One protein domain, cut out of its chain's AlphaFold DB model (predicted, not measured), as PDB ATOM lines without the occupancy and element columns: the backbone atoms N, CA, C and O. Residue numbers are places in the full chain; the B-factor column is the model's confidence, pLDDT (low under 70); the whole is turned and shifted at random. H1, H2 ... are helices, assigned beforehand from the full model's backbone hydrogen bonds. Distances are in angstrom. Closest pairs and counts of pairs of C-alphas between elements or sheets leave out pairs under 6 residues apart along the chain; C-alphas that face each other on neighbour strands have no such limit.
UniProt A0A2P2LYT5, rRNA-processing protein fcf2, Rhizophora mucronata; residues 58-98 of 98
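What this domain is: This is residues 58 to 98 of the 98 residues of the protein "rRNA-processing protein fcf2" of Rhizophora mucronata (UniProt A0A2P2LYT5). Two short helices, H1 and H2, sit at opposite ends of a long, thin chain, well away from each other. The link between them makes a small loop to one side at residues 72 to 79, and there is no packed core. The printed part has 41 residues with two named helices, H1 then H2, and no named strand; the class is all helix. It is extended, with a radius of gyration of the C-alphas of 15.3 A, and spans 47 by 23 by 9 A, a rod.

Where its parts are: H1, residues 58 to 67, begins at C-alpha 58 (-3.438, 5.762, 8.753) and is 14.6 A long from first to last C-alpha. H2, residues 86 to 96, is 15.4 A long and ends at C-alpha 96 (-22.995, -33.186, 5.056).

How they stand to each other: H1 and H2 are apart, with no C-alpha of one within 8 A of the other. Residues 58 to 67, which belong to H1, stand free. Residues 85 to 91, of which 86 to 91 belong to H2, also stand free. In H1 and H2 every O i to N i+4 pair is within hydrogen-bond range.

The domain as a whole: The C-alphas of Ala 58 and His 98, the two farthest apart, are 48.4 A apart. The link from H1 to H2 is long, with 18 residues. The printed part has no cut and ends at the chain's last residue. No printed residue is under 70 in pLDDT.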
ATOM      1  N   ALA A  58      -3.895   7.143   8.896       87.88
ATOM      2  CA  ALA A  58      -3.438   5.762   8.753       87.88
ATOM      3  C   ALA A  58      -3.824   4.886   9.957       87.88
ATOM      4  O   ALA A  58      -4.174   3.718   9.782       87.88
ATOM      5  N   LYS A  59      -3.781   5.439  11.176       86.56
ATOM      6  CA  LYS A  59      -4.172   4.728  12.402       86.56
ATOM      7  C   LYS A  59      -5.691   4.567  12.474       86.56
ATOM      8  O   LYS A  59      -6.155   3.481  12.815       86.56
ATOM      9  N   LEU A  60      -6.447   5.578  12.041       86.38
ATOM     10  CA  LEU A  60      -7.909   5.504  11.925       86.38
ATOM     11  C   LEU A  60      -8.356   4.396  10.964       86.38
ATOM     12  O   LEU A  60      -9.146   3.539  11.347       86.38
ATOM     13  N   LYS A  61      -7.791   4.327   9.749       87.62
ATOM     14  CA  LYS A  61      -8.126   3.260   8.783       87.62
ATOM     15  C   LYS A  61      -7.795   1.861   9.307       87.62
ATOM     16  O   LYS A  61      -8.499   0.911   8.985       87.62
ATOM     17  N   LYS A  62      -6.732   1.719  10.106       86.88
ATOM     18  CA  LYS A  62      -6.392   0.446  10.766       86.88
ATOM     19  C   LYS A  62      -7.407   0.073  11.844       86.88
ATOM     20  O   LYS A  62      -7.722  -1.101  11.961       86.88
ATOM     21  N   LEU A  63      -7.893   1.041  12.620       84.38
ATOM     22  CA  LEU A  63      -8.919   0.798  13.632       84.38
ATOM     23  C   LEU A  63     -10.242   0.375  12.988       84.38
ATOM     24  O   LEU A  63     -10.805  -0.628  13.406       84.38
ATOM     25  N   ILE A  64     -10.672   1.080  11.935       82.00
ATOM     26  CA  ILE A  64     -11.887   0.752  11.173       82.00
ATOM     27  C   ILE A  64     -11.805  -0.693  10.676       82.00
ATOM     28  O   ILE A  64     -12.637  -1.504  11.048       82.00
ATOM     29  N   ARG A  65     -10.705  -1.070  10.013       81.19
ATOM     30  CA  ARG A  65     -10.485  -2.449   9.538       81.19
ATOM     31  C   ARG A  65     -10.464  -3.521  10.629       81.19
ATOM     32  O   ARG A  65     -10.673  -4.682  10.320       81.19
ATOM     33  N   LYS A  66     -10.119  -3.170  11.873       79.56
ATOM     34  CA  LYS A  66     -10.157  -4.104  13.012       79.56
ATOM     35  C   LYS A  66     -11.562  -4.246  13.590       79.56
ATOM     36  O   LYS A  66     -11.864  -5.267  14.194       79.56
ATOM     37  N   GLN A  67     -12.357  -3.184  13.500       73.06
ATOM     38  CA  GLN A  67     -13.732  -3.160  13.981       73.06
ATOM     39  C   GLN A  67     -14.707  -3.722  12.946       73.06
ATOM     40  O   GLN A  67     -15.753  -4.245  13.332       73.06
ATOM     41  N   ASP A  68     -14.360  -3.624  11.662       73.19
ATOM     42  CA  ASP A  68     -15.040  -4.307  10.574       73.19
ATOM     43  C   ASP A  68     -15.050  -5.797  10.914       73.19
ATOM     44  O   ASP A  68     -14.026  -6.479  10.896       73.19
ATOM     45  N   LYS A  69     -16.219  -6.281  11.336       70.62
ATOM     46  CA  LYS A  69     -16.426  -7.688  11.660       70.62
ATOM     47  C   LYS A  69     -16.125  -8.477  10.394       70.62
ATOM     48  O   LYS A  69     -16.541  -8.033   9.327       70.62
ATOM     49  N   ASP A  70     -15.470  -9.631  10.503       75.44
ATOM     50  CA  ASP A  70     -15.285 -10.539   9.368       75.44
ATOM     51  C   ASP A  70     -16.663 -10.894   8.807       75.44
ATOM     52  O   ASP A  70     -17.418 -11.676   9.381       75.44
ATOM     53  N   THR A  71     -17.031 -10.213   7.737       82.56
ATOM     54  CA  THR A  71     -18.394 -10.124   7.245       82.56
ATOM     55  C   THR A  71     -18.337 -10.312   5.746       82.56
ATOM     56  O   THR A  71     -17.440  -9.786   5.090       82.56
ATOM     57  N   LEU A  72     -19.303 -11.032   5.183       77.81
ATOM     58  CA  LEU A  72     -19.371 -11.282   3.738       77.81
ATOM     59  C   LEU A  72     -19.699 -10.024   2.906       77.81
ATOM     60  O   LEU A  72     -19.798 -10.091   1.685       77.81
ATOM     61  N   GLY A  73     -19.798  -8.871   3.567       82.62
ATOM     62  CA  GLY A  73     -19.935  -7.552   2.974       82.62
ATOM     63  C   GLY A  73     -21.382  -7.132   2.750       82.62
ATOM     64  O   GLY A  73     -22.339  -7.857   3.029       82.62
ATOM     65  N   LYS A  74     -21.526  -5.929   2.192       84.12
ATOM     66  CA  LYS A  74     -22.820  -5.272   2.005       84.12
ATOM     67  C   LYS A  74     -23.705  -5.950   0.959       84.12
ATOM     68  O   LYS A  74     -24.926  -5.907   1.077       84.12
ATOM     69  N   ASP A  75     -23.087  -6.619  -0.011       87.81
ATOM     70  CA  ASP A  75     -23.788  -7.424  -1.019       87.81
ATOM     71  C   ASP A  75     -24.469  -8.651  -0.396       87.81
ATOM     72  O   ASP A  75     -25.397  -9.214  -0.974       87.81
ATOM     73  N   TRP A  76     -24.043  -9.045   0.809       86.50
ATOM     74  CA  TRP A  76     -24.571 -10.183   1.547       86.50
ATOM     75  C   TRP A  76     -24.954  -9.803   2.981       86.50
ATOM     76  O   TRP A  76     -24.471 -10.395   3.945       86.50
ATOM     77  N   PHE A  77     -25.819  -8.785   3.102       88.69
ATOM     78  CA  PHE A  77     -26.480  -8.324   4.339       88.69
ATOM     79  C   PHE A  77     -25.571  -8.169   5.558       88.69
ATOM     80  O   PHE A  77     -26.015  -8.335   6.694       88.69
ATOM     81  N   ASP A  78     -24.298  -7.877   5.326       85.19
ATOM     82  CA  ASP A  78     -23.305  -7.869   6.377       85.19
ATOM     83  C   ASP A  78     -23.337  -9.168   7.238       85.19
ATOM     84  O   ASP A  78     -23.192  -9.131   8.463       85.19
ATOM     85  N   MET A  79     -23.517 -10.341   6.602       89.69
ATOM     86  CA  MET A  79     -23.576 -11.639   7.288       89.69
ATOM     87  C   MET A  79     -22.236 -11.950   7.975       89.69
ATOM     88  O   MET A  79     -21.207 -12.035   7.289       89.69
ATOM     89  N   PRO A  80     -22.228 -12.151   9.304       86.94
ATOM     90  CA  PRO A  80     -21.000 -12.368  10.052       86.94
ATOM     91  C   PRO A  80     -20.407 -13.752   9.777       86.94
ATOM     92  O   PRO A  80     -21.131 -14.726   9.549       86.94
ATOM     93  N   ALA A  81     -19.082 -13.848   9.856       84.19
ATOM     94  CA  ALA A  81     -18.362 -15.107   9.759       84.19
ATOM     95  C   ALA A  81     -18.828 -16.084  10.859       84.19
ATOM     96  O   ALA A  81     -18.821 -15.734  12.046       84.19
ATOM     97  N   PRO A  82     -19.214 -17.323  10.501       84.31
ATOM     98  CA  PRO A  82     -19.592 -18.329  11.482       84.31
ATOM     99  C   PRO A  82     -18.413 -18.672  12.395       84.31
ATOM    100  O   PRO A  82     -17.322 -19.003  11.934       84.31
ATOM    101  N   THR A  83     -18.640 -18.648  13.706       86.62
ATOM    102  CA  THR A  83     -17.659 -19.151  14.674       86.62
ATOM    103  C   THR A  83     -17.800 -20.668  14.776       86.62
ATOM    104  O   THR A  83     -18.888 -21.169  15.055       86.62
ATOM    105  N   LEU A  84     -16.715 -21.412  14.552       89.12
ATOM    106  CA  LEU A  84     -16.733 -22.877  14.554       89.12
ATOM    107  C   LEU A  84     -16.828 -23.429  15.989       89.12
ATOM    108  O   LEU A  84     -15.825 -23.808  16.594       89.12
ATOM    109  N   THR A  85     -18.039 -23.466  16.543       94.94
ATOM    110  CA  THR A  85     -18.308 -24.102  17.840       94.94
ATOM    111  C   THR A  85     -18.346 -25.632  17.692       94.94
ATOM    112  O   THR A  85     -18.634 -26.152  16.607       94.94
ATOM    113  N   PRO A  86     -18.040 -26.404  18.756       94.88
ATOM    114  CA  PRO A  86     -18.056 -27.868  18.680       94.88
ATOM    115  C   PRO A  86     -19.452 -28.439  18.385       94.88
ATOM    116  O   PRO A  86     -19.550 -29.500  17.773       94.88
ATOM    117  N   GLU A  87     -20.510 -27.735  18.789       93.31
ATOM    118  CA  GLU A  87     -21.905 -28.065  18.477       93.31
ATOM    119  C   GLU A  87     -22.195 -27.840  16.991       93.31
ATOM    120  O   GLU A  87     -22.531 -28.788  16.286       93.31
ATOM    121  N   LEU A  88     -21.900 -26.643  16.473       93.50
ATOM    122  CA  LEU A  88     -22.102 -26.317  15.060       93.50
ATOM    123  C   LEU A  88     -21.325 -27.264  14.136       93.50
ATOM    124  O   LEU A  88     -21.795 -27.631  13.064       93.50
ATOM    125  N   LYS A  89     -20.137 -27.716  14.552       94.12
ATOM    126  CA  LYS A  89     -19.369 -28.714  13.801       94.12
ATOM    127  C   LYS A  89     -20.099 -30.059  13.695       94.12
ATOM    128  O   LYS A  89     -20.031 -30.679  12.636       94.12
ATOM    129  N   LYS A  90     -20.755 -30.522  14.765       95.56
ATOM    130  CA  LYS A  90     -21.560 -31.758  14.748       95.56
ATOM    131  C   LYS A  90     -22.743 -31.593  13.800       95.56
ATOM    132  O   LYS A  90     -22.971 -32.462  12.965       95.56
ATOM    133  N   ASP A  91     -23.413 -30.450  13.863       94.31
ATOM    134  CA  ASP A  91     -24.563 -30.150  13.009       94.31
ATOM    135  C   ASP A  91     -24.165 -30.098  11.527       94.31
ATOM    136  O   ASP A  91     -24.816 -30.708  10.681       94.31
ATOM    137  N   LEU A  92     -23.033 -29.466  11.203       95.19
ATOM    138  CA  LEU A  92     -22.484 -29.459   9.843       95.19
ATOM    139  C   LEU A  92     -22.104 -30.862   9.351       95.19
ATOM    140  O   LEU A  92     -22.236 -31.150   8.163       95.19
ATOM    141  N   GLN A  93     -21.629 -31.743  10.237       94.38
ATOM    142  CA  GLN A  93     -21.372 -33.143   9.885       94.38
ATOM    143  C   GLN A  93     -22.670 -33.878   9.550       94.38
ATOM    144  O   GLN A  93     -22.695 -34.606   8.563       94.38
ATOM    145  N   LEU A  94     -23.740 -33.660  10.319       95.56
ATOM    146  CA  LEU A  94     -25.055 -34.235  10.030       95.56
ATOM    147  C   LEU A  94     -25.596 -33.739   8.684       95.56
ATOM    148  O   LEU A  94     -26.012 -34.555   7.867       95.56
ATOM    149  N   LEU A  95     -25.516 -32.429   8.423       94.38
ATOM    150  CA  LEU A  95     -25.936 -31.826   7.153       94.38
ATOM    151  C   LEU A  95     -25.143 -32.354   5.953       94.38
ATOM    152  O   LEU A  95     -25.710 -32.531   4.883       94.38
ATOM    153  N   LYS A  96     -23.841 -32.616   6.117       95.12
ATOM    154  CA  LYS A  96     -22.995 -33.186   5.056       95.12
ATOM    155  C   LYS A  96     -23.335 -34.647   4.738       95.12
ATOM    156  O   LYS A  96     -23.036 -35.112   3.644       95.12
ATOM    157  N   CYS A  97     -23.868 -35.378   5.712       83.62
ATOM    158  CA  CYS A  97     -24.238 -36.785   5.565       83.62
ATOM    159  C   CYS A  97     -25.660 -36.984   5.012       83.62
ATOM    160  O   CYS A  97     -26.087 -38.133   4.897       83.62
ATOM    161  N   HIS A  98     -26.381 -35.899   4.717       70.06
ATOM    162  CA  HIS A  98     -27.637 -35.920   3.972       70.06
ATOM    163  C   HIS A  98     -27.363 -35.843   2.468       70.06
ATOM    164  O   HIS A  98     -28.009 -36.616   1.728       70.06
TER     165      HIS A  98